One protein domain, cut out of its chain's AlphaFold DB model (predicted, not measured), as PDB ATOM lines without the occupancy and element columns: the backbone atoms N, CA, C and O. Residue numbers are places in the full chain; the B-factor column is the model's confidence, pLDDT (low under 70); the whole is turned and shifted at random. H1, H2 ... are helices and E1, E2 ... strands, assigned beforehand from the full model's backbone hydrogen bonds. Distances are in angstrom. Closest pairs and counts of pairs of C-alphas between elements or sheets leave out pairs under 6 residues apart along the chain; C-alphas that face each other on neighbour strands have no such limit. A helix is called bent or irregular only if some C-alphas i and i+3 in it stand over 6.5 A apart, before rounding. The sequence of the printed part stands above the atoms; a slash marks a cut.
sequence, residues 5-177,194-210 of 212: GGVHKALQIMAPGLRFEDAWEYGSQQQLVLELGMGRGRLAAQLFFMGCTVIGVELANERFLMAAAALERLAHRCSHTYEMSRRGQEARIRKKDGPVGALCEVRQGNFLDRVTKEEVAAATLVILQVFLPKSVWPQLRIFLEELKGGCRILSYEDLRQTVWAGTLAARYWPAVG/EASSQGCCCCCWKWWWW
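AT A GLANCE: This is residues 5 to 177 and 194 to 210 of the 212 residues of the protein "Hypothetical protein" of Polarella glacialis (UniProt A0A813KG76). A twisted wall of seven strands has H2 and H3 side by side over one face, while H6, H7 and H8 extend the body beyond its E7 edge. Residues 194 to 200 stick out as a tail before H9. The 190 printed residues include nine named helices and seven named strands, in the order H1 E1 H2 E2 H3 E3 E4 E5 H4 H5 E6 H6 E7 H7 H8 H9. The mixed sheet runs E3 E4 E5 E2 E1 E6 E7. The class is mixed, helices and strands; the whole is compact, radius of gyration of the C-alphas 17.4 A, spans 54 by 42 by 28 A.

HOW THE PARTS SIT: H1, residues 5 to 14, is close to but not clearly touching H2, residues 42 to 49; their closest C-alphas, Val 7 and Gln 46, are 7.9 A apart. E1 (32 to 36), H2 and E2 (53 to 58) form a strand-helix-strand unit, parallel neighbour strands with a helix between; N 33 and O 53 are within hydrogen-bond range, 2.8 A. H2, height over the sheet 7.8 A, is on the same face as H3, residues 61 to 77, height 8.5 A: two layers. H3 lies over E3 (82 to 87), E4 (90 to 95) and E5 (103 to 108), a meander of successive antiparallel neighbours and two hairpins, with N 85 to O 92 and N 93 to O 104 both 2.9 A. E5 is parallel to E2, N 56 to O 105 2.8 A. H4 (111 to 114) and H5 (117 to 122) only graze the sheet. E6 (125 to 128) is parallel to E1, N 36 to O 127 2.8 A, and to E7 (152 to 155), N 128 to O 154 2.8 A. H6, residues 134 to 145, only just touches H4, with 3 pairs of C-alphas within 8 A, the closest Leu 112 and Phe 143, 7.1 A. H7 (159 to 162) is close to but not clearly touching H8 (169 to 172); H9 (202 to 210) stands likewise to H3. Every O i to N i+4 pair is within range in H1, H2, H3 and H5, 6 of 8 in H6, 0 of 5 in H9, with 2 of 6 O i to N i+3 pairs; H4, H7 and H8 are too short.

IN THESE COORDINATES: H1 begins at C-alpha 5 (205.291, 194.782, 225.928). H3 is 24.1 A long; H6, 17.4 A, is irregular, C-alphas 135 and 138 being 7.2 A apart. E4 is 17.2 A long. H9 ends at C-alpha 210 (195.129, 183.882, 213.580).

THE WHOLE: The farthest C-alphas, Gly 166 and Ser 197, are 56.1 A apart. Residues 178 to 193 are not printed, a gap of 37.4 A between C-alphas 177 and 194. The link H1 to E1 is long. Low-confidence residues, under 70, include 21 to 29, 168 to 177 and 194 to 210.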
ATOM      1  N   GLY A   5     204.511 194.392 224.747       60.56
ATOM      2  CA  GLY A   5     205.291 194.782 225.928       60.56
ATOM      3  C   GLY A   5     206.757 194.325 225.889       60.56
ATOM      4  O   GLY A   5     207.615 194.948 226.507       60.56
ATOM      5  N   GLY A   6     207.068 193.261 225.147       74.94
ATOM      6  CA  GLY A   6     208.436 192.821 224.884       74.94
ATOM      7  C   GLY A   6     209.165 193.746 223.910       74.94
ATOM      8  O   GLY A   6     210.307 194.108 224.171       74.94
ATOM      9  N   VAL A   7     208.500 194.174 222.831       78.69
ATOM     10  CA  VAL A   7     209.076 195.120 221.858       78.69
ATOM     11  C   VAL A   7     209.320 196.477 222.499       78.69
ATOM     12  O   VAL A   7     210.406 197.023 222.349       78.69
ATOM     13  N   HIS A   8     208.367 196.981 223.284       78.69
ATOM     14  CA  HIS A   8     208.538 198.244 223.998       78.69
ATOM     15  C   HIS A   8     209.758 198.220 224.929       78.69
ATOM     16  O   HIS A   8     210.636 199.072 224.819       78.69
ATOM     17  N   LYS A   9     209.877 197.192 225.781       80.56
ATOM     18  CA  LYS A   9     211.047 197.016 226.660       80.56
ATOM     19  C   LYS A   9     212.346 196.872 225.871       80.56
ATOM     20  O   LYS A   9     213.360 197.452 226.246       80.56
ATOM     21  N   ALA A  10     212.322 196.117 224.776       81.56
ATOM     22  CA  ALA A  10     213.491 195.955 223.924       81.56
ATOM     23  C   ALA A  10     213.910 197.295 223.300       81.56
ATOM     24  O   ALA A  10     215.089 197.627 223.329       81.56
ATOM     25  N   LEU A  11     212.968 198.101 222.803       83.56
ATOM     26  CA  LEU A  11     213.252 199.423 222.239       83.56
ATOM     27  C   LEU A  11     213.740 200.415 223.293       83.56
ATOM     28  O   LEU A  11     214.666 201.162 223.010       83.56
ATOM     29  N   GLN A  12     213.199 200.388 224.514       83.69
ATOM     30  CA  GLN A  12     213.723 201.200 225.618       83.69
ATOM     31  C   GLN A  12     215.199 200.888 225.909       83.69
ATOM     32  O   GLN A  12     215.974 201.792 226.218       83.69
ATOM     33  N   ILE A  13     215.595 199.617 225.790       81.19
ATOM     34  CA  ILE A  13     216.982 199.184 225.980       81.19
ATOM     35  C   ILE A  13     217.837 199.541 224.760       81.19
ATOM     36  O   ILE A  13     218.929 200.068 224.917       81.19
ATOM     37  N   MET A  14     217.371 199.247 223.548       79.56
ATOM     38  CA  MET A  14     218.173 199.360 222.321       79.56
ATOM     39  C   MET A  14     218.244 200.788 221.770       79.56
ATOM     40  O   MET A  14     219.218 201.152 221.115       79.56
ATOM     41  N   ALA A  15     217.226 201.601 222.031       80.00
ATOM     42  CA  ALA A  15     217.103 202.974 221.564       80.00
ATOM     43  C   ALA A  15     216.637 203.886 222.718       80.00
ATOM     44  O   ALA A  15     215.532 204.439 222.685       80.00
ATOM     45  N   PRO A  16     217.472 204.052 223.763       76.75
ATOM     46  CA  PRO A  16     217.121 204.865 224.919       76.75
ATOM     47  C   PRO A  16     216.858 206.316 224.502       76.75
ATOM     48  O   PRO A  16     217.584 206.889 223.683       76.75
ATOM     49  N   GLY A  17     215.815 206.906 225.088       74.44
ATOM     50  CA  GLY A  17     215.350 208.261 224.778       74.44
ATOM     51  C   GLY A  17     214.173 208.319 223.802       74.44
ATOM     52  O   GLY A  17     213.548 209.372 223.698       74.44
ATOM     53  N   LEU A  18     213.814 207.207 223.148       75.50
ATOM     54  CA  LEU A  18     212.540 207.115 222.436       75.50
ATOM     55  C   LEU A  18     211.392 207.064 223.447       75.50
ATOM     56  O   LEU A  18     211.301 206.143 224.261       75.50
ATOM     57  N   ARG A  19     210.519 208.070 223.398       74.25
ATOM     58  CA  ARG A  19     209.310 208.139 224.222       74.25
ATOM     59  C   ARG A  19     208.114 207.730 223.379       74.25
ATOM     60  O   ARG A  19     207.738 208.443 222.455       74.25
ATOM     61  N   PHE A  20     207.546 206.572 223.698       72.19
ATOM     62  CA  PHE A  20     206.333 206.061 223.052       72.19
ATOM     63  C   PHE A  20     205.075 206.357 223.880       72.19
ATOM     64  O   PHE A  20     203.994 206.509 223.326       72.19
ATOM     65  N   GLU A  21     205.220 206.453 225.205       60.94
ATOM     66  CA  GLU A  21     204.088 206.460 226.140       60.94
ATOM     67  C   GLU A  21     203.564 207.859 226.487       60.94
ATOM     68  O   GLU A  21     202.442 207.935 226.956       60.94
ATOM     69  N   ASP A  22     204.280 208.949 226.184       57.94
ATOM     70  CA  ASP A  22     203.871 210.320 226.572       57.94
ATOM     71  C   ASP A  22     203.341 211.161 225.394       57.94
ATOM     72  O   ASP A  22     203.072 212.357 225.528       57.94
ATOM     73  N   ALA A  23     203.220 210.565 224.200       53.78
ATOM     74  CA  ALA A  23     202.967 211.338 222.984       53.78
ATOM     75  C   ALA A  23     201.582 212.000 222.927       53.78
ATOM     76  O   ALA A  23     201.380 212.959 222.184       53.78
ATOM     77  N   TRP A  24     200.640 211.494 223.719       55.34
ATOM     78  CA  TRP A  24     199.252 211.940 223.741       55.34
ATOM     79  C   TRP A  24     199.021 213.176 224.616       55.34
ATOM     80  O   TRP A  24     198.056 213.892 224.369       55.34
ATOM     81  N   GLU A  25     199.893 213.464 225.587       55.97
ATOM     82  CA  GLU A  25     199.570 214.422 226.654       55.97
ATOM     83  C   GLU A  25     200.220 215.812 226.480       55.97
ATOM     84  O   GLU A  25     199.715 216.789 227.023       55.97
ATOM     85  N   TYR A  26     201.284 215.953 225.669       52.84
ATOM     86  CA  TYR A  26     202.070 217.207 225.613       52.84
ATOM     87  C   TYR A  26     202.453 217.720 224.213       52.84
ATOM     88  O   TYR A  26     203.391 218.505 224.082       52.84
ATOM     89  N   GLY A  27     201.770 217.297 223.143       54.19
ATOM     90  CA  GLY A  27     202.118 217.747 221.782       54.19
ATOM     91  C   GLY A  27     203.554 217.378 221.380       54.19
ATOM     92  O   GLY A  27     204.191 218.069 220.586       54.19
ATOM     93  N   SER A  28     204.096 216.311 221.977       56.84
ATOM     94  CA  SER A  28     205.478 215.899 221.763       56.84
ATOM     95  C   SER A  28     205.700 215.463 220.311       56.84
ATOM     96  O   SER A  28     204.796 214.914 219.678       56.84
ATOM     97  N   GLN A  29     206.914 215.681 219.801       63.69
ATOM     98  CA  GLN A  29     207.291 215.308 218.439       63.69
ATOM     99  C   GLN A  29     206.963 213.842 218.141       63.69
ATOM    100  O   GLN A  29     207.474 212.927 218.796       63.69
ATOM    101  N   GLN A  30     206.149 213.634 217.107       72.25
ATOM    102  CA  GLN A  30     205.854 212.303 216.603       72.25
ATOM    103  C   GLN A  30     207.132 211.612 216.150       72.25
ATOM    104  O   GLN A  30     207.945 212.168 215.411       72.25
ATOM    105  N   GLN A  31     207.305 210.382 216.622       88.38
ATOM    106  CA  GLN A  31     208.423 209.543 216.231       88.38
ATOM    107  C   GLN A  31     208.118 208.962 214.851       88.38
ATOM    108  O   GLN A  31     207.193 208.157 214.714       88.38
ATOM    109  N   LEU A  32     208.883 209.387 213.844       94.31
ATOM    110  CA  LEU A  32     208.887 208.752 212.532       94.31
ATOM    111  C   LEU A  32     209.892 207.600 212.545       94.31
ATOM    112  O   LEU A  32     211.095 207.816 212.723       94.31
ATOM    113  N   VAL A  33     209.383 206.391 212.338       96.12
ATOM    114  CA  VAL A  33     210.166 205.165 212.239       96.12
ATOM    115  C   VAL A  33     210.187 204.685 210.795       96.12
ATOM    116  O   VAL A  33     209.136 204.498 210.181       96.12
ATOM    117  N   LEU A  34     211.382 204.443 210.267       97.88
ATOM    118  CA  LEU A  34     211.571 203.801 208.971       97.88
ATOM    119  C   LEU A  34     211.909 202.326 209.188       97.88
ATOM    120  O   LEU A  34     212.931 202.018 209.798       97.88
ATOM    121  N   GLU A  35     211.080 201.412 208.690       97.88
ATOM    122  CA  GLU A  35     211.362 199.973 208.705       97.88
ATOM    123  C   GLU A  35     211.753 199.503 207.297       97.88
ATOM    124  O   GLU A  35     210.917 199.273 206.421       97.88
ATOM    125  N   LEU A  36     213.060 199.389 207.078       97.88
ATOM    126  CA  LEU A  36     213.680 199.046 205.805       97.88
ATOM    127  C   LEU A  36     213.774 197.520 205.678       97.88
ATOM    128  O   LEU A  36     214.532 196.861 206.398       97.88
ATOM    129  N   GLY A  37     212.997 196.959 204.752       97.25
ATOM    130  CA  GLY A  37     212.818 195.514 204.621       97.25
ATOM    131  C   GLY A  37     211.876 194.948 205.682       97.25
ATOM    132  O   GLY A  37     212.217 193.983 206.360       97.25
ATOM    133  N   MET A  38     210.695 195.558 205.825       97.62
ATOM    134  CA  MET A  38     209.713 195.258 206.882       97.62
ATOM    135  C   MET A  38     209.136 193.825 206.866       97.62
ATOM    136  O   MET A  38     208.357 193.432 207.743       97.62
ATOM    137  N   GLY A  39     209.410 193.036 205.823       97.00
ATOM    138  CA  GLY A  39     208.829 191.718 205.634       97.00
ATOM    139  C   GLY A  39     207.306 191.786 205.558       97.00
ATOM    140  O   GLY A  39     206.729 192.416 204.676       97.00
ATOM    141  N   ARG A  40     206.641 191.111 206.501       97.19
ATOM    142  CA  ARG A  40     205.170 191.061 206.600       97.19
ATOM    143  C   ARG A  40     204.577 192.214 207.427       97.19
ATOM    144  O   ARG A  40     203.397 192.162 207.760       97.19
ATOM    145  N   GLY A  41     205.382 193.209 207.820       95.94
ATOM    146  CA  GLY A  41     204.924 194.414 208.525       95.94
ATOM    147  C   GLY A  41     204.483 194.193 209.976       95.94
ATOM    148  O   GLY A  41     203.710 194.983 210.516       95.94
ATOM    149  N   ARG A  42     204.933 193.107 210.624       95.31
ATOM    150  CA  ARG A  42     204.561 192.798 212.019       95.31
ATOM    151  C   ARG A  42     205.101 193.847 212.989       95.31
ATOM    152  O   ARG A  42     204.342 194.351 213.813       95.31
ATOM    153  N   LEU A  43     206.388 194.177 212.874       94.81
ATOM    154  CA  LEU A  43     207.019 195.189 213.714       94.81
ATOM    155  C   LEU A  43     206.453 196.580 213.402       94.81
ATOM    156  O   LEU A  43     206.095 197.290 214.337       94.81
ATOM    157  N   ALA A  44     206.252 196.909 212.122       95.88
ATOM    158  CA  ALA A  44     205.638 198.169 211.712       95.88
ATOM    159  C   ALA A  44     204.290 198.399 212.391       95.88
ATOM    160  O   ALA A  44     204.048 199.442 212.996       95.88
ATOM    161  N   ALA A  45     203.413 197.398 212.346       94.62
ATOM    162  CA  ALA A  45     202.111 197.505 212.976       94.62
ATOM    163  C   ALA A  45     202.197 197.497 214.518       94.62
ATOM    164  O   ALA A  45     201.426 198.202 215.161       94.62
ATOM    165  N   GLN A  46     203.162 196.800 215.134       91.94
ATOM    166  CA  GLN A  46     203.409 196.916 216.581       91.94
ATOM    167  C   GLN A  46     203.835 198.335 216.985       91.94
ATOM    168  O   GLN A  46     203.270 198.890 217.925       91.94
ATOM    169  N   LEU A  47     204.780 198.937 216.262       91.50
ATOM    170  CA  LEU A  47     205.233 200.316 216.472       91.50
ATOM    171  C   LEU A  47     204.092 201.322 216.278       91.50
ATOM    172  O   LEU A  47     203.931 202.245 217.075       91.50
ATOM    173  N   PHE A  48     203.260 201.109 215.262       92.38
ATOM    174  CA  PHE A  48     202.055 201.898 215.032       92.38
ATOM    175  C   PHE A  48     201.078 201.823 216.208       92.38
ATOM    176  O   PHE A  48     200.586 202.850 216.671       92.38
ATOM    177  N   PHE A  49     200.837 200.630 216.757       88.88
ATOM    178  CA  PHE A  49     199.998 200.480 217.948       88.88
ATOM    179  C   PHE A  49     200.605 201.093 219.211       88.88
ATOM    180  O   PHE A  49     199.867 201.417 220.138       88.88
ATOM    181  N   MET A  50     201.922 201.291 219.235       85.88
ATOM    182  CA  MET A  50     202.620 202.063 220.264       85.88
ATOM    183  C   MET A  50     202.549 203.583 220.028       85.88
ATOM    184  O   MET A  50     203.152 204.332 220.787       85.88
ATOM    185  N   GLY A  51     201.840 204.049 218.993       86.00
ATOM    186  CA  GLY A  51     201.650 205.471 218.693       86.00
ATOM    187  C   GLY A  51     202.693 206.080 217.754       86.00
ATOM    188  O   GLY A  51     202.723 207.299 217.604       86.00
ATOM    189  N   CYS A  52     203.543 205.269 217.118       89.50
ATOM    190  CA  CYS A  52     204.526 205.773 216.157       89.50
ATOM    191  C   CYS A  52     203.898 206.061 214.795       89.50
ATOM    192  O   CYS A  52     202.957 205.385 214.368       89.50
ATOM    193  N   THR A  53     204.522 206.981 214.063       93.69
ATOM    194  CA  THR A  53     204.369 207.053 212.613       93.69
ATOM    195  C   THR A  53     205.406 206.141 211.983       93.69
ATOM    196  O   THR A  53     206.592 206.256 212.274       93.69
ATOM    197  N   VAL A  54     204.971 205.206 211.151       96.38
ATOM    198  CA  VAL A  54     205.819 204.155 210.602       96.38
ATOM    199  C   VAL A  54     205.700 204.130 209.091       96.38
ATOM    200  O   VAL A  54     204.595 204.061 208.555       96.38
ATOM    201  N   ILE A  55     206.849 204.133 208.422       98.12
ATOM    202  CA  ILE A  55     206.963 203.858 206.993       98.12
ATOM    203  C   ILE A  55     207.757 202.564 206.849       98.12
ATOM    204  O   ILE A  55     208.971 202.531 207.049       98.12
ATOM    205  N   GLY A  56     207.052 201.482 206.534       98.31
ATOM    206  CA  GLY A  56     207.638 200.189 206.218       98.31
ATOM    207  C   GLY A  56     207.809 200.033 204.713       98.31
ATOM    208  O   GLY A  56     206.869 200.255 203.952       98.31
ATOM    209  N   VAL A  57     208.991 199.624 204.263       98.56
ATOM    210  CA  VAL A  57     209.236 199.337 202.844       98.56
ATOM    211  C   VAL A  57     209.685 197.895 202.682       98.56
ATOM    212  O   VAL A  57     210.564 197.426 203.401       98.56
ATOM    213  N   GLU A  58     209.085 197.184 201.733       98.44
ATOM    214  CA  GLU A  58     209.425 195.799 201.418       98.44
ATOM    215  C   GLU A  58     209.620 195.611 199.912       98.44
ATOM    216  O   GLU A  58     208.784 196.009 199.102       98.44
ATOM    217  N   LEU A  59     210.718 194.955 199.540       97.81
ATOM    218  CA  LEU A  59     211.049 194.692 198.143       97.81
ATOM    219  C   LEU A  59     210.211 193.539 197.565       97.81
ATOM    220  O   LEU A  59     209.733 193.614 196.434       97.81
ATOM    221  N   ALA A  60     210.021 192.468 198.339       97.69
ATOM    222  CA  ALA A  60     209.312 191.271 197.908       97.69
ATOM    223  C   ALA A  60     207.793 191.493 197.893       97.69
ATOM    224  O   ALA A  60     207.162 191.670 198.938       97.69
ATOM    225  N   ASN A  61     207.198 191.396 196.701       97.88
ATOM    226  CA  ASN A  61     205.772 191.635 196.479       97.88
ATOM    227  C   ASN A  61     204.868 190.809 197.408       97.88
ATOM    228  O   ASN A  61     203.956 191.347 198.023       97.88
ATOM    229  N   GLU A  62     205.137 189.511 197.557       98.12
ATOM    230  CA  GLU A  62     204.309 188.628 198.386       98.12
ATOM    231  C   GLU A  62     204.264 189.083 199.848       98.12
ATOM    232  O   GLU A  62     203.194 189.158 200.454       98.12
ATOM    233  N   ARG A  63     205.418 189.465 200.408       98.00
ATOM    234  CA  ARG A  63     205.522 189.927 201.797       98.00
ATOM    235  C   ARG A  63     204.813 191.268 201.998       98.00
ATOM    236  O   ARG A  63     204.082 191.422 202.978       98.00
ATOM    237  N   PHE A  64     204.934 192.181 201.031       98.25
ATOM    238  CA  PHE A  64     204.151 193.417 200.996       98.25
ATOM    239  C   PHE A  64     202.640 193.142 200.949       98.25
ATOM    240  O   PHE A  64     201.892 193.717 201.741       98.25
ATOM    241  N   LEU A  65     202.176 192.241 200.076       98.19
ATOM    242  CA  LEU A  65     200.755 191.894 199.966       98.19
ATOM    243  C   LEU A  65     200.210 191.319 201.276       98.19
ATOM    244  O   LEU A  65     199.102 191.671 201.677       98.19
ATOM    245  N   MET A  66     200.992 190.496 201.980       98.12
ATOM    246  CA  MET A  66     200.620 190.001 203.309       98.12
ATOM    247  C   MET A  66     200.480 191.136 204.330       98.12
ATOM    248  O   MET A  66     199.507 191.145 205.087       98.12
ATOM    249  N   ALA A  67     201.416 192.092 204.336       97.94
ATOM    250  CA  ALA A  67     201.359 193.263 205.210       97.94
ATOM    251  C   ALA A  67     200.117 194.118 204.912       97.94
ATOM    252  O   ALA A  67     199.314 194.384 205.805       97.94
ATOM    253  N   ALA A  68     199.900 194.472 203.640       98.19
ATOM    254  CA  ALA A  68     198.756 195.262 203.198       98.19
ATOM    255  C   ALA A  68     197.421 194.580 203.538       98.19
ATOM    256  O   ALA A  68     196.531 195.214 204.102       98.19
ATOM    257  N   ALA A  69     197.302 193.275 203.276       97.62
ATOM    258  CA  ALA A  69     196.104 192.511 203.601       97.62
ATOM    259  C   ALA A  69     195.861 192.429 205.120       97.62
ATOM    260  O   ALA A  69     194.713 192.397 205.562       97.62
ATOM    261  N   ALA A  70     196.915 192.401 205.944       96.88
ATOM    262  CA  ALA A  70     196.769 192.454 207.398       96.88
ATOM    263  C   ALA A  70     196.215 193.808 207.871       96.88
ATOM    264  O   ALA A  70     195.296 193.825 208.693       96.88
ATOM    265  N   LEU A  71     196.712 194.923 207.319       97.31
ATOM    266  CA  LEU A  71     196.176 196.262 207.599       97.31
ATOM    267  C   LEU A  71     194.714 196.395 207.146       97.31
ATOM    268  O   LEU A  71     193.892 196.956 207.867       97.31
ATOM    269  N   GLU A  72     194.368 195.814 205.999       97.38
ATOM    270  CA  GLU A  72     193.001 195.792 205.471       97.38
ATOM    271  C   GLU A  72     192.041 195.030 206.376       97.38
ATOM    272  O   GLU A  72     190.987 195.548 206.746       97.38
ATOM    273  N   ARG A  73     192.431 193.835 206.829       97.25
ATOM    274  CA  ARG A  73     191.630 193.062 207.786       97.25
ATOM    275  C   ARG A  73     191.435 193.805 209.104       97.25
ATOM    276  O   ARG A  73     190.352 193.724 209.682       97.25
ATOM    277  N   LEU A  74     192.456 194.513 209.581       95.75
ATOM    278  CA  LEU A  74     192.371 195.329 210.789       95.75
ATOM    279  C   LEU A  74     191.379 196.485 210.613       95.75
ATOM    280  O   LEU A  74     190.489 196.649 211.448       95.75
ATOM    281  N   ALA A  75     191.496 197.241 209.519       96.56
ATOM    282  CA  ALA A  75     190.594 198.348 209.215       96.56
ATOM    283  C   ALA A  75     189.152 197.875 208.998       96.56
ATOM    284  O   ALA A  75     188.223 198.506 209.488       96.56
ATOM    285  N   HIS A  76     188.952 196.731 208.344       96.81
ATOM    286  CA  HIS A  76     187.630 196.137 208.168       96.81
ATOM    287  C   HIS A  76     187.011 195.699 209.506       96.81
ATOM    288  O   HIS A  76     185.843 195.971 209.772       96.81
ATOM    289  N   ARG A  77     187.780 195.021 210.373       96.44
ATOM    290  CA  ARG A  77     187.274 194.491 211.655       96.44
ATOM    291  C   ARG A  77     187.049 195.563 212.713       96.44
ATOM    292  O   ARG A  77     186.101 195.462 213.482       96.44
ATOM    293  N   CYS A  78     187.930 196.554 212.785       95.44
ATOM    294  CA  CYS A  78     187.891 197.599 213.803       95.44
ATOM    295  C   CYS A  78     187.642 198.968 213.091       95.44
ATOM    296  O   CYS A  78     188.330 199.954 213.344       95.44
ATOM    297  N   SER A  79     186.646 199.025 212.184       96.38
ATOM    298  CA  SER A  79     186.362 200.142 211.245       96.38
ATOM    299  C   SER A  79     185.881 201.448 211.879       96.38
ATOM    300  O   SER A  79     185.977 202.514 211.272       96.38
ATOM    301  N   HIS A  80     185.380 201.390 213.109       94.88
ATOM    302  CA  HIS A  80     185.093 202.574 213.921       94.88
ATOM    303  C   HIS A  80     186.387 203.233 214.423       94.88
ATOM    304  O   HIS A  80     186.421 204.439 214.595       94.88
ATOM    305  N   THR A  81     187.458 202.455 214.602       93.00
ATOM    306  CA  THR A  81     188.737 202.934 215.145       93.00
ATOM    307  C   THR A  81     189.733 203.289 214.044       93.00
ATOM    308  O   THR A  81     190.503 204.237 214.188       93.00
ATOM    309  N   TYR A  82     189.750 202.525 212.952       95.31
ATOM    310  CA  TYR A  82     190.753 202.660 211.900       95.31
ATOM    311  C   TYR A  82     190.127 202.952 210.548       95.31
ATOM    312  O   TYR A  82     189.016 202.529 210.230       95.31
ATOM    313  N   GLU A  83     190.893 203.642 209.721       95.81
ATOM    314  CA  GLU A  83     190.603 203.833 208.310       95.81
ATOM    315  C   GLU A  83     191.842 203.518 207.486       95.81
ATOM    316  O   GLU A  83     192.978 203.749 207.910       95.81
ATOM    317  N   MET A  84     191.603 202.974 206.299       96.50
ATOM    318  CA  MET A  84     192.652 202.535 205.401       96.50
ATOM    319  C   MET A  84     192.465 203.160 204.026       96.50
ATOM    320  O   MET A  84     191.348 203.290 203.532       96.50
ATOM    321  N   SER A  85     193.580 203.490 203.389       97.50
ATOM    322  CA  SER A  85     193.645 203.821 201.971       97.50
ATOM    323  C   SER A  85     194.697 202.952 201.291       97.50
ATOM    324  O   SER A  85     195.788 202.768 201.830       97.50
ATOM    325  N   ARG A  86     194.397 202.457 200.091       96.94
ATOM    326  CA  ARG A  86     195.331 201.691 199.262       96.94
ATOM    327  C   ARG A  86     195.490 202.373 197.910       96.94
ATOM    328  O   ARG A  86     194.498 202.768 197.304       96.94
ATOM    329  N   ARG A  87     196.730 202.529 197.450       96.56
ATOM    330  CA  ARG A  87     197.072 203.172 196.175       96.56
ATOM    331  C   ARG A  87     198.218 202.411 195.523       96.56
ATOM    332  O   ARG A  87     199.370 202.582 195.894       96.56
ATOM    333  N   GLY A  88     197.895 201.540 194.567       95.56
ATOM    334  CA  GLY A  88     198.891 200.734 193.857       95.56
ATOM    335  C   GLY A  88     199.797 199.945 194.811       95.56
ATOM    336  O   GLY A  88     199.338 199.035 195.503       95.56
ATOM    337  N   GLN A  89     201.072 200.331 194.846       97.31
ATOM    338  CA  GLN A  89     202.141 199.735 195.656       97.31
ATOM    339  C   GLN A  89     202.259 200.323 197.069       97.31
ATOM    340  O   GLN A  89     203.310 200.241 197.702       97.31
ATOM    341  N   GLU A  90     201.187 200.935 197.565       98.31
ATOM    342  CA  GLU A  90     201.136 201.573 198.874       98.31
ATOM    343  C   GLU A  90     199.833 201.206 199.582       98.31
ATOM    344  O   GLU A  90     198.745 201.214 198.993       98.31
ATOM    345  N   ALA A  91     199.939 200.892 200.867       98.19
ATOM    346  CA  ALA A  91     198.803 200.711 201.753       98.19
ATOM    347  C   ALA A  91     199.048 201.491 203.040       98.19
ATOM    348  O   ALA A  91     200.121 201.434 203.630       98.19
ATOM    349  N   ARG A  92     198.038 202.238 203.467       97.88
ATOM    350  CA  ARG A  92     198.134 203.170 204.581       97.88
ATOM    351  C   ARG A  92     196.968 202.948 205.522       97.88
ATOM    352  O   ARG A  92     195.828 202.935 205.065       97.88
ATOM    353  N   ILE A  93     197.242 202.832 206.815       96.88
ATOM    354  CA  ILE A  93     196.232 202.821 207.871       96.88
ATOM    355  C   ILE A  93     196.491 203.971 208.848       96.88
ATOM    356  O   ILE A  93     197.636 204.283 209.184       96.88
ATOM    357  N   ARG A  94     195.414 204.608 209.303       95.25
ATOM    358  CA  ARG A  94     195.434 205.637 210.349       95.25
ATOM    359  C   ARG A  94     194.324 205.370 211.362       95.25
ATOM    360  O   ARG A  94     193.332 204.707 211.054       95.25
ATOM    361  N   LYS A  95     194.513 205.854 212.588       91.31
ATOM    362  CA  LYS A  95     193.502 205.798 213.649       91.31
ATOM    363  C   LYS A  95     192.613 207.044 213.544       91.31
ATOM    364  O   LYS A  95     193.151 208.144 213.490       91.31
ATOM    365  N   LYS A  96     191.288 206.870 213.513       89.75
ATOM    366  CA  LYS A  96     190.307 207.962 213.353       89.75
ATOM    367  C   LYS A  96     190.314 208.920 214.548       89.75
ATOM    368  O   LYS A  96     190.453 210.120 214.365       89.75
ATOM    369  N   ASP A  97     190.285 208.356 215.756       81.62
ATOM    370  CA  ASP A  97     190.245 209.094 217.032       81.62
ATOM    371  C   ASP A  97     191.584 208.996 217.795       81.62
ATOM    372  O   ASP A  97     191.637 208.892 219.020       81.62
ATOM    373  N   GLY A  98     192.695 208.879 217.062       66.06
ATOM    374  CA  GLY A  98     194.036 208.744 217.634       66.06
ATOM    375  C   GLY A  98     194.739 210.083 217.867       66.06
ATOM    376  O   GLY A  98     194.272 211.111 217.380       66.06
ATOM    377  N   PRO A  99     195.902 210.079 218.550       63.25
ATOM    378  CA  PRO A  99     196.790 211.238 218.541       63.25
ATOM    379  C   PRO A  99     197.053 211.655 217.090       63.25
ATOM    380  O   PRO A  99     197.368 210.814 216.241       63.25
ATOM    381  N   VAL A 100     196.866 212.947 216.811       65.19
ATOM    382  CA  VAL A 100     196.870 213.515 215.457       65.19
ATOM    383  C   VAL A 100     198.179 213.177 214.760       65.19
ATOM    384  O   VAL A 100     199.187 213.804 215.048       65.19
ATOM    385  N   GLY A 101     198.174 212.201 213.849       68.31
ATOM    386  CA  GLY A 101     199.291 211.908 212.943       68.31
ATOM    387  C   GLY A 101     199.933 210.521 213.061       68.31
ATOM    388  O   GLY A 101     200.726 210.186 212.186       68.31
ATOM    389  N   ALA A 102     199.554 209.682 214.038       85.69
ATOM    390  CA  ALA A 102     200.026 208.293 214.070       85.69
ATOM    391  C   ALA A 102     199.481 207.517 212.856       85.69
ATOM    392  O   ALA A 102     198.270 207.389 212.642       85.69
ATOM    393  N   LEU A 103     200.403 207.012 212.047       94.56
ATOM    394  CA  LEU A 103     200.172 206.524 210.692       94.56
ATOM    395  C   LEU A 103     201.050 205.295 210.477       94.56
ATOM    396  O   LEU A 103     202.231 205.334 210.795       94.56
ATOM    397  N   CYS A 104     200.504 204.222 209.914       96.88
ATOM    398  CA  CYS A 104     201.312 203.122 209.399       96.88
ATOM    399  C   CYS A 104     201.137 203.040 207.891       96.88
ATOM    400  O   CYS A 104     200.038 202.793 207.388       96.88
ATOM    401  N   GLU A 105     202.225 203.277 207.178       98.12
ATOM    402  CA  GLU A 105     202.298 203.159 205.738       98.12
ATOM    403  C   GLU A 105     203.247 202.041 205.361       98.12
ATOM    404  O   GLU A 105     204.379 201.980 205.833       98.12
ATOM    405  N   VAL A 106     202.781 201.168 204.482       98.56
ATOM    406  CA  VAL A 106     203.592 200.122 203.889       98.56
ATOM    407  C   VAL A 106     203.718 200.366 202.394       98.56
ATOM    408  O   VAL A 106     202.720 200.609 201.711       98.56
ATOM    409  N   ARG A 107     204.946 200.301 201.883       98.56
ATOM    410  CA  ARG A 107     205.279 200.504 200.469       98.56
ATOM    411  C   ARG A 107     205.959 199.264 199.907       98.56
ATOM    412  O   ARG A 107     206.801 198.656 200.567       98.56
ATOM    413  N   GLN A 108     205.636 198.926 198.668       98.56
ATOM    414  CA  GLN A 108     206.426 197.986 197.885       98.56
ATOM    415  C   GLN A 108     207.555 198.735 197.162       98.56
ATOM    416  O   GLN A 108     207.336 199.821 196.612       98.56
ATOM    417  N   GLY A 109     208.749 198.143 197.141       98.25
ATOM    418  CA  GLY A 109     209.866 198.568 196.297       98.25
ATOM    419  C   GLY A 109     211.208 198.633 197.023       98.25
ATOM    420  O   GLY A 109     211.360 198.163 198.149       98.25
ATOM    421  N   ASN A 110     212.199 199.212 196.349       97.69
ATOM    422  CA  ASN A 110     213.509 199.484 196.928       97.69
ATOM    423  C   ASN A 110     213.418 200.688 197.875       97.69
ATOM    424  O   ASN A 110     213.017 201.774 197.465       97.69
ATOM    425  N   PHE A 111     213.798 200.520 199.139       97.69
ATOM    426  CA  PHE A 111     213.684 201.592 200.126       97.69
ATOM    427  C   PHE A 111     214.598 202.789 199.848       97.69
ATOM    428  O   PHE A 111     214.260 203.889 200.269       97.69
ATOM    429  N   LEU A 112     215.697 202.606 199.108       97.50
ATOM    430  CA  LEU A 112     216.567 203.713 198.698       97.50
ATOM    431  C   LEU A 112     215.888 204.648 197.687       97.50
ATOM    432  O   LEU A 112     216.240 205.819 197.619       97.50
ATOM    433  N   ASP A 113     214.902 204.138 196.944       97.62
ATOM    434  CA  ASP A 113     214.154 204.901 195.938       97.62
ATOM    435  C   ASP A 113     212.780 205.350 196.463       97.62
ATOM    436  O   ASP A 113     212.212 206.342 196.010       97.62
ATOM    437  N   ARG A 114     212.197 204.575 197.387       97.81
ATOM    438  CA  ARG A 114     210.813 204.752 197.858       97.81
ATOM    439  C   ARG A 114     210.692 205.603 199.115       97.81
ATOM    440  O   ARG A 114     209.585 206.051 199.404       97.81
ATOM    441  N   VAL A 115     211.769 205.785 199.877       98.00
ATOM    442  CA  VAL A 115     211.793 206.702 201.023       98.00
ATOM    443  C   VAL A 115     212.350 208.037 200.549       98.00
ATOM    444  O   VAL A 115     213.431 208.103 199.973       98.00
ATOM    445  N   THR A 116     211.586 209.100 200.768       97.75
ATOM    446  CA  THR A 116     211.954 210.461 200.360       97.75
ATOM    447  C   THR A 116     213.002 211.054 201.297       97.75
ATOM    448  O   THR A 116     213.104 210.663 202.460       97.75
ATOM    449  N   LYS A 117     213.761 212.045 200.821       96.94
ATOM    450  CA  LYS A 117     214.787 212.713 201.636       96.94
ATOM    451  C   LYS A 117     214.196 213.379 202.872       96.94
ATOM    452  O   LYS A 117     214.805 213.376 203.936       96.94
ATOM    453  N   GLU A 118     212.986 213.913 202.750       96.94
ATOM    454  CA  GLU A 118     212.250 214.543 203.841       96.94
ATOM    455  C   GLU A 118     211.912 213.523 204.935       96.94
ATOM    456  O   GLU A 118     212.046 213.817 206.122       96.94
ATOM    457  N   GLU A 119     211.526 212.306 204.548       97.00
ATOM    458  CA  GLU A 119     211.256 211.210 205.483       97.00
ATOM    459  C   GLU A 119     212.534 210.718 206.165       97.00
ATOM    460  O   GLU A 119     212.522 210.481 207.373       97.00
ATOM    461  N   VAL A 120     213.645 210.619 205.427       97.25
ATOM    462  CA  VAL A 120     214.964 210.290 205.991       97.25
ATOM    463  C   VAL A 120     215.394 211.351 207.005       97.25
ATOM    464  O   VAL A 120     215.704 211.025 208.153       97.25
ATOM    465  N   ALA A 121     215.326 212.628 206.635       95.94
ATOM    466  CA  ALA A 121     215.678 213.735 207.517       95.94
ATOM    467  C   ALA A 121     214.765 213.810 208.754       95.94
ATOM    468  O   ALA A 121     215.216 214.175 209.840       95.94
ATOM    469  N   ALA A 122     213.485 213.447 208.632       94.44
ATOM    470  CA  ALA A 122     212.540 213.453 209.746       94.44
ATOM    471  C   ALA A 122     212.666 212.227 210.670       94.44
ATOM    472  O   ALA A 122     212.293 212.323 211.849       94.44
ATOM    473  N   ALA A 123     213.206 211.106 210.181       95.81
ATOM    474  CA  ALA A 123     213.284 209.844 210.909       95.81
ATOM    475  C   ALA A 123     214.029 209.983 212.246       95.81
ATOM    476  O   ALA A 123     215.129 210.529 212.325       95.81
ATOM    477  N   THR A 124     213.428 209.479 213.324       94.06
ATOM    478  CA  THR A 124     214.075 209.373 214.648       94.06
ATOM    479  C   THR A 124     214.639 207.980 214.903       94.06
ATOM    480  O   THR A 124     215.567 207.824 215.700       94.06
ATOM    481  N   LEU A 125     214.090 206.975 214.220       94.94
ATOM    482  CA  LEU A 125     214.503 205.586 214.304       94.94
ATOM    483  C   LEU A 125     214.484 204.958 212.909       94.94
ATOM    484  O   LEU A 125     213.490 205.042 212.191       94.94
ATOM    485  N   VAL A 126     215.564 204.275 212.556       96.56
ATOM    486  CA  VAL A 126     215.656 203.422 211.372       96.56
ATOM    487  C   VAL A 126     215.865 201.990 211.831       96.56
ATOM    488  O   VAL A 126     216.742 201.709 212.644       96.56
ATOM    489  N   ILE A 127     215.069 201.074 211.303       97.12
ATOM    490  CA  ILE A 127     215.175 199.644 211.549       97.12
ATOM    491  C   ILE A 127     215.508 198.979 210.218       97.12
ATOM    492  O   ILE A 127     214.737 199.074 209.270       97.12
ATOM    493  N   LEU A 128     216.657 198.313 210.142       97.06
ATOM    494  CA  LEU A 128     217.169 197.667 208.938       97.06
ATOM    495  C   LEU A 128     217.332 196.162 209.187       97.06
ATOM    496  O   LEU A 128     218.318 195.716 209.778       97.06
ATOM    497  N   GLN A 129     216.354 195.374 208.735       90.00
ATOM    498  CA  GLN A 129     216.277 193.921 208.978       90.00
ATOM    499  C   GLN A 129     216.665 193.078 207.758       90.00
ATOM    500  O   GLN A 129     216.250 191.926 207.627       90.00
ATOM    501  N   VAL A 130     217.455 193.641 206.848       93.06
ATOM    502  CA  VAL A 130     217.886 192.963 205.623       93.06
ATOM    503  C   VAL A 130     219.399 192.949 205.511       93.06
ATOM    504  O   VAL A 130     220.070 193.908 205.880       93.06
ATOM    505  N   PHE A 131     219.915 191.853 204.959       93.44
ATOM    506  CA  PHE A 131     221.294 191.775 204.500       93.44
ATOM    507  C   PHE A 131     221.404 192.468 203.153       93.44
ATOM    508  O   PHE A 131     220.669 192.133 202.218       93.44
ATOM    509  N   LEU A 132     222.321 193.424 203.050       93.06
ATOM    510  CA  LEU A 132     222.481 194.212 201.835       93.06
ATOM    511  C   LEU A 132     223.739 193.788 201.079       93.06
ATOM    512  O   LEU A 132     224.817 193.695 201.677       93.06
ATOM    513  N   PRO A 133     223.649 193.567 199.755       94.56
ATOM    514  CA  PRO A 133     224.824 193.255 198.959       94.56
ATOM    515  C   PRO A 133     225.804 194.437 198.962       94.56
ATOM    516  O   PRO A 133     225.402 195.601 198.991       94.56
ATOM    517  N   LYS A 134     227.106 194.135 198.869       94.25
ATOM    518  CA  LYS A 134     228.188 195.138 198.942       94.25
ATOM    519  C   LYS A 134     228.065 196.261 197.913       94.25
ATOM    520  O   LYS A 134     228.488 197.381 198.175       94.25
ATOM    521  N   SER A 135     227.472 195.971 196.757       95.69
ATOM    522  CA  SER A 135     227.229 196.950 195.693       95.69
ATOM    523  C   SER A 135     226.313 198.102 196.119       95.69
ATOM    524  O   SER A 135     226.401 199.181 195.546       95.69
ATOM    525  N   VAL A 136     225.463 197.901 197.131       96.31
ATOM    526  CA  VAL A 136     224.479 198.891 197.600       96.31
ATOM    527  C   VAL A 136     225.038 199.776 198.720       96.31
ATOM    528  O   VAL A 136     224.507 200.852 198.992       96.31
ATOM    529  N   TRP A 137     226.145 199.382 199.355       95.06
ATOM    530  CA  TRP A 137     226.702 200.092 200.510       95.06
ATOM    531  C   TRP A 137     227.032 201.573 200.258       95.06
ATOM    532  O   TRP A 137     226.760 202.370 201.155       95.06
ATOM    533  N   PRO A 138     227.546 202.002 199.086       94.75
ATOM    534  CA  PRO A 138     227.756 203.427 198.819       94.75
ATOM    535  C   PRO A 138     226.458 204.244 198.847       94.75
ATOM    536  O   PRO A 138     226.433 205.330 199.415       94.75
ATOM    537  N   GLN A 139     225.370 203.710 198.283       96.19
ATOM    538  CA  GLN A 139     224.065 204.380 198.282       96.19
ATOM    539  C   GLN A 139     223.456 204.398 199.683       96.19
ATOM    540  O   GLN A 139     222.951 205.426 200.125       96.19
ATOM    541  N   LEU A 140     223.570 203.284 200.413       96.00
ATOM    542  CA  LEU A 140     223.146 203.218 201.806       96.00
ATOM    543  C   LEU A 140     223.907 204.223 202.675       96.00
ATOM    544  O   LEU A 140     223.310 204.835 203.552       96.00
ATOM    545  N   ARG A 141     225.207 204.421 202.438       95.00
ATOM    546  CA  ARG A 141     225.993 205.423 203.163       95.00
ATOM    547  C   ARG A 141     225.403 206.820 202.983       95.00
ATOM    548  O   ARG A 141     225.129 207.472 203.981       95.00
ATOM    549  N   ILE A 142     225.155 207.224 201.737       95.31
ATOM    550  CA  ILE A 142     224.549 208.525 201.410       95.31
ATOM    551  C   ILE A 142     223.185 208.656 202.095       95.31
ATOM    552  O   ILE A 142     222.919 209.653 202.756       95.31
ATOM    553  N   PHE A 143     222.354 207.616 202.010       96.69
ATOM    554  CA  PHE A 143     221.050 207.571 202.670       96.69
ATOM    555  C   PHE A 143     221.155 207.780 204.191       96.69
ATOM    556  O   PHE A 143     220.383 208.529 204.777       96.69
ATOM    557  N   LEU A 144     222.117 207.132 204.850       95.31
ATOM    558  CA  LEU A 144     222.294 207.234 206.301       95.31
ATOM    559  C   LEU A 144     222.939 208.558 206.739       95.31
ATOM    560  O   LEU A 144     222.715 208.989 207.868       95.31
ATOM    561  N   GLU A 145     223.721 209.205 205.874       94.56
ATOM    562  CA  GLU A 145     224.304 210.532 206.117       94.56
ATOM    563  C   GLU A 145     223.247 211.653 206.090       94.56
ATOM    564  O   GLU A 145     223.460 212.698 206.701       94.56
ATOM    565  N   GLU A 146     222.090 211.428 205.457       96.06
ATOM    566  CA  GLU A 146     220.953 212.363 205.455       96.06
ATOM    567  C   GLU A 146     220.091 212.286 206.733       96.06
ATOM    568  O   GLU A 146     219.209 213.123 206.946       96.06
ATOM    569  N   LEU A 147     220.331 211.307 207.613       95.50
ATOM    570  CA  LEU A 147     219.589 211.179 208.866       95.50
ATOM    571  C   LEU A 147     219.908 212.335 209.818       95.50
ATOM    572  O   LEU A 147     221.064 212.722 210.011       95.50
ATOM    573  N   LYS A 148     218.883 212.838 210.510       93.06
ATOM    574  CA  LYS A 148     219.086 213.879 211.520       93.06
ATOM    575  C   LYS A 148     219.974 213.413 212.671       93.06
ATOM    576  O   LYS A 148     219.939 212.258 213.109       93.06
ATOM    577  N   GLY A 149     220.692 214.372 213.253       91.19
ATOM    578  CA  GLY A 149     221.414 214.167 214.504       91.19
ATOM    579  C   GLY A 149     220.498 213.599 215.593       91.19
ATOM    580  O   GLY A 149     219.374 214.056 215.789       91.19
ATOM    581  N   GLY A 150     220.975 212.572 216.296       90.19
ATOM    582  CA  GLY A 150     220.193 211.882 217.324       90.19
ATOM    583  C   GLY A 150     219.319 210.735 216.808       90.19
ATOM    584  O   GLY A 150     218.841 209.961 217.636       90.19
ATOM    585  N   CYS A 151     219.179 210.560 215.488       93.00
ATOM    586  CA  CYS A 151     218.545 209.372 214.923       93.00
ATOM    587  C   CYS A 151     219.258 208.094 215.398       93.00
ATOM    588  O   CYS A 151     220.476 208.070 215.630       93.00
ATOM    589  N   ARG A 152     218.483 207.033 215.623       92.88
ATOM    590  CA  ARG A 152     218.980 205.719 216.041       92.88
ATOM    591  C   ARG A 152     218.785 204.727 214.912       92.88
ATOM    592  O   ARG A 152     217.747 204.734 214.263       92.88
ATOM    593  N   ILE A 153     219.766 203.858 214.707       94.81
ATOM    594  CA  ILE A 153     219.703 202.813 213.687       94.81
ATOM    595  C   ILE A 153     219.807 201.466 214.390       94.81
ATOM    596  O   ILE A 153     220.761 201.218 215.127       94.81
ATOM    597  N   LEU A 154     218.819 200.610 214.162       94.75
ATOM    598  CA  LEU A 154     218.810 199.219 214.586       94.75
ATOM    599  C   LEU A 154     218.977 198.359 213.342       94.75
ATOM    600  O   LEU A 154     218.037 198.187 212.572       94.75
ATOM    601  N   SER A 155     220.180 197.847 213.129       93.94
ATOM    602  CA  SER A 155     220.514 197.025 211.971       93.94
ATOM    603  C   SER A 155     220.863 195.604 212.385       93.94
ATOM    604  O   SER A 155     221.380 195.371 213.478       93.94
ATOM    605  N   TYR A 156     220.599 194.650 211.493       88.25
ATOM    606  CA  TYR A 156     221.058 193.274 211.682       88.25
ATOM    607  C   TYR A 156     222.595 193.166 211.603       88.25
ATOM    608  O   TYR A 156     223.214 192.439 212.376       88.25
ATOM    609  N   GLU A 157     223.216 193.914 210.686       89.62
ATOM    610  CA  GLU A 157     224.673 193.952 210.494       89.62
ATOM    611  C   GLU A 157     225.312 195.148 211.226       89.62
ATOM    612  O   GLU A 157     224.675 196.191 211.393       89.62
ATOM    613  N   ASP A 158     226.589 195.042 211.624       90.69
ATOM    614  CA  ASP A 158     227.346 196.200 212.128       90.69
ATOM    615  C   ASP A 158     227.739 197.110 210.958       90.69
ATOM    616  O   ASP A 158     228.770 196.921 210.308       90.69
ATOM    617  N   LEU A 159     226.911 198.129 210.713       90.75
ATOM    618  CA  LEU A 159     227.095 199.074 209.613       90.75
ATOM    619  C   LEU A 159     228.442 199.801 209.670       90.75
ATOM    620  O   LEU A 159     228.967 200.191 208.630       90.75
ATOM    621  N   ARG A 160     229.062 199.946 210.848       87.94
ATOM    622  CA  ARG A 160     230.385 200.582 210.957       87.94
ATOM    623  C   ARG A 160     231.458 199.732 210.291       87.94
ATOM    624  O   ARG A 160     232.347 200.266 209.636       87.94
ATOM    625  N   GLN A 161     231.362 198.414 210.462       87.75
ATOM    626  CA  GLN A 161     232.314 197.462 209.900       87.75
ATOM    627  C   GLN A 161     232.023 197.136 208.442       87.75
ATOM    628  O   GLN A 161     232.955 196.804 207.718       87.75
ATOM    629  N   THR A 162     230.764 197.208 208.011       88.00
ATOM    630  CA  THR A 162     230.384 196.894 206.631       88.00
ATOM    631  C   THR A 162     230.393 198.148 205.761       88.00
ATOM    632  O   THR A 162     231.230 198.285 204.872       88.00
ATOM    633  N   VAL A 163     229.532 199.120 206.058       88.38
ATOM    634  CA  VAL A 163     229.311 200.315 205.230       88.38
ATOM    635  C   VAL A 163     230.463 201.309 205.326       88.38
ATOM    636  O   VAL A 163     230.821 201.912 204.316       88.38
ATOM    637  N   TRP A 164     231.078 201.481 206.498       87.88
ATOM    638  CA  TRP A 164     232.192 202.426 206.701       87.88
ATOM    639  C   TRP A 164     233.575 201.766 206.755       87.88
ATOM    640  O   TRP A 164     234.560 202.447 207.066       87.88
ATOM    641  N   ALA A 165     233.687 200.485 206.386       84.25
ATOM    642  CA  ALA A 165     234.962 199.774 206.304       84.25
ATOM    643  C   ALA A 165     236.034 200.600 205.571       84.25
ATOM    644  O   ALA A 165     235.814 201.068 204.455       84.25
ATOM    645  N   GLY A 166     237.199 200.788 206.196       76.88
ATOM    646  CA  GLY A 166     238.339 201.480 205.579       76.88
ATOM    647  C   GLY A 166     238.227 203.006 205.493       76.88
ATOM    648  O   GLY A 166     239.168 203.649 205.035       76.88
ATOM    649  N   THR A 167     237.133 203.614 205.960       74.50
ATOM    650  CA  THR A 167     237.019 205.078 206.043       74.50
ATOM    651  C   THR A 167     237.523 205.591 207.393       74.50
ATOM    652  O   THR A 167     237.306 204.962 208.430       74.50
ATOM    653  N   LEU A 168     238.162 206.769 207.419       65.12
ATOM    654  CA  LEU A 168     238.530 207.433 208.682       65.12
ATOM    655  C   LEU A 168     237.293 207.723 209.551       65.12
ATOM    656  O   LEU A 168     237.385 207.686 210.776       65.12
ATOM    657  N   ALA A 169     236.133 207.934 208.921       62.56
ATOM    658  CA  ALA A 169     234.850 208.151 209.584       62.56
ATOM    659  C   ALA A 169     234.432 206.986 210.501       62.56
ATOM    660  O   ALA A 169     233.826 207.233 211.543       62.56
ATOM    661  N   ALA A 170     234.841 205.743 210.209       60.94
ATOM    662  CA  ALA A 170     234.590 204.602 211.094       60.94
ATOM    663  C   ALA A 170     235.189 204.786 212.502       60.94
ATOM    664  O   ALA A 170     234.685 204.207 213.462       60.94
ATOM    665  N   ARG A 171     236.251 205.598 212.641       57.38
ATOM    666  CA  ARG A 171     236.893 205.891 213.934       57.38
ATOM    667  C   ARG A 171     236.178 206.976 214.738       57.38
ATOM    668  O   ARG A 171     236.320 206.998 215.955       57.38
ATOM    669  N   TYR A 172     235.447 207.867 214.067       54.69
ATOM    670  CA  TYR A 172     234.824 209.048 214.678       54.69
ATOM    671  C   TYR A 172     233.312 208.938 214.821       54.69
ATOM    672  O   TYR A 172     232.715 209.769 215.503       54.69
ATOM    673  N   TRP A 173     232.688 207.920 214.222       55.59
ATOM    674  CA  TRP A 173     231.307 207.601 214.548       55.59
ATOM    675  C   TRP A 173     231.243 207.348 216.054       55.59
ATOM    676  O   TRP A 173     231.945 206.442 216.520       55.59
ATOM    677  N   PRO A 174     230.469 208.133 216.830       52.75
ATOM    678  CA  PRO A 174     230.386 207.917 218.257       52.75
ATOM    679  C   PRO A 174     229.909 206.486 218.425       52.75
ATOM    680  O   PRO A 174     228.786 206.133 218.059       52.75
ATOM    681  N   ALA A 175     230.802 205.630 218.920       49.56
ATOM    682  CA  ALA A 175     230.393 204.351 219.425       49.56
ATOM    683  C   ALA A 175     229.392 204.711 220.513       49.56
ATOM    684  O   ALA A 175     229.770 205.166 221.594       49.56
ATOM    685  N   VAL A 176     228.105 204.558 220.209       51.22
ATOM    686  CA  VAL A 176     227.111 204.339 221.242       51.22
ATOM    687  C   VAL A 176     227.592 203.030 221.849       51.22
ATOM    688  O   VAL A 176     227.352 201.952 221.310       51.22
ATOM    689  N   GLY A 177     228.496 203.144 222.826       41.00
ATOM    690  CA  GLY A 177     229.110 201.993 223.456       41.00
ATOM    691  C   GLY A 177     227.988 201.100 223.972       41.00
ATOM    692  O   GLY A 177     226.890 201.614 224.223       41.00
ATOM    693  N   GLU A 194     196.979 206.000 239.718       25.50
ATOM    694  CA  GLU A 194     195.564 206.231 239.446       25.50
ATOM    695  C   GLU A 194     195.215 205.572 238.115       25.50
ATOM    696  O   GLU A 194     195.809 205.821 237.068       25.50
ATOM    697  N   ALA A 195     194.306 204.609 238.210       29.05
ATOM    698  CA  ALA A 195     193.745 203.889 237.095       29.05
ATOM    699  C   ALA A 195     192.586 204.712 236.529       29.05
ATOM    700  O   ALA A 195     191.634 204.995 237.251       29.05
ATOM    701  N   SER A 196     192.611 205.010 235.232       28.05
ATOM    702  CA  SER A 196     191.391 205.322 234.490       28.05
ATOM    703  C   SER A 196     191.099 204.184 233.522       28.05
ATOM    704  O   SER A 196     191.758 203.991 232.501       28.05
ATOM    705  N   SER A 197     190.089 203.408 233.885       34.97
ATOM    706  CA  SER A 197     189.393 202.450 233.044       34.97
ATOM    707  C   SER A 197     188.798 203.142 231.812       34.97
ATOM    708  O   SER A 197     187.722 203.733 231.889       34.97
ATOM    709  N   GLN A 198     189.457 203.030 230.663       34.06
ATOM    710  CA  GLN A 198     188.805 203.165 229.361       34.06
ATOM    711  C   GLN A 198     189.168 201.941 228.519       34.06
ATOM    712  O   GLN A 198     190.334 201.570 228.389       34.06
ATOM    713  N   GLY A 199     188.126 201.241 228.066       33.38
ATOM    714  CA  GLY A 199     188.180 199.891 227.517       33.38
ATOM    715  C   GLY A 199     189.140 199.762 226.342       33.38
ATOM    716  O   GLY A 199     188.816 200.106 225.210       33.38
ATOM    717  N   CYS A 200     190.320 199.213 226.607       32.72
ATOM    718  CA  CYS A 200     191.275 198.886 225.563       32.72
ATOM    719  C   CYS A 200     190.888 197.532 224.948       32.72
ATOM    720  O   CYS A 200     190.707 196.544 225.664       32.72
ATOM    721  N   CYS A 201     190.742 197.489 223.621       38.00
ATOM    722  CA  CYS A 201     190.408 196.317 222.808       38.00
ATOM    723  C   CYS A 201     191.451 195.180 222.910       38.00
ATOM    724  O   CYS A 201     192.067 194.809 221.910       38.00
ATOM    725  N   CYS A 202     191.603 194.535 224.070       37.03
ATOM    726  CA  CYS A 202     192.354 193.280 224.215       37.03
ATOM    727  C   CYS A 202     191.851 192.187 223.248       37.03
ATOM    728  O   CYS A 202     192.594 191.268 222.900       37.03
ATOM    729  N   CYS A 203     190.619 192.321 222.741       35.72
ATOM    730  CA  CYS A 203     190.070 191.459 221.705       35.72
ATOM    731  C   CYS A 203     190.679 191.678 220.304       35.72
ATOM    732  O   CYS A 203     190.903 190.675 219.652       35.72
ATOM    733  N   CYS A 204     191.037 192.880 219.808       41.00
ATOM    734  CA  CYS A 204     191.589 192.971 218.426       41.00
ATOM    735  C   CYS A 204     192.990 192.276 218.330       41.00
ATOM    736  O   CYS A 204     193.351 191.769 217.270       41.00
ATOM    737  N   TRP A 205     193.748 192.137 219.434       37.97
ATOM    738  CA  TRP A 205     195.117 191.572 219.443       37.97
ATOM    739  C   TRP A 205     195.199 190.044 219.334       37.97
ATOM    740  O   TRP A 205     196.023 189.530 218.577       37.97
ATOM    741  N   LYS A 206     194.346 189.301 220.057       34.47
ATOM    742  CA  LYS A 206     194.319 187.822 219.981       34.47
ATOM    743  C   LYS A 206     193.947 187.316 218.581       34.47
ATOM    744  O   LYS A 206     194.329 186.213 218.207       34.47
ATOM    745  N   TRP A 207     193.233 188.127 217.802       37.75
ATOM    746  CA  TRP A 207     192.753 187.764 216.469       37.75
ATOM    747  C   TRP A 207     193.758 188.041 215.351       37.75
ATOM    748  O   TRP A 207     193.736 187.347 214.338       37.75
ATOM    749  N   TRP A 208     194.662 189.009 215.522       40.09
ATOM    750  CA  TRP A 208     195.689 189.303 214.517       40.09
ATOM    751  C   TRP A 208     196.658 188.127 214.314       40.09
ATOM    752  O   TRP A 208     197.110 187.869 213.201       40.09
ATOM    753  N   TRP A 209     196.882 187.350 215.372       35.06
ATOM    754  CA  TRP A 209     197.693 186.135 215.361       35.06
ATOM    755  C   TRP A 209     197.111 184.971 214.558       35.06
ATOM    756  O   TRP A 209     197.867 184.149 214.063       35.06
ATOM    757  N   TRP A 210     195.790 184.910 214.395       36.12
ATOM    758  CA  TRP A 210     195.129 183.882 213.580       36.12
ATOM    759  C   TRP A 210     195.067 184.239 212.089       36.12
ATOM    760  O   TRP A 210     194.552 183.471 211.283       36.12
TER     761      TRP A 210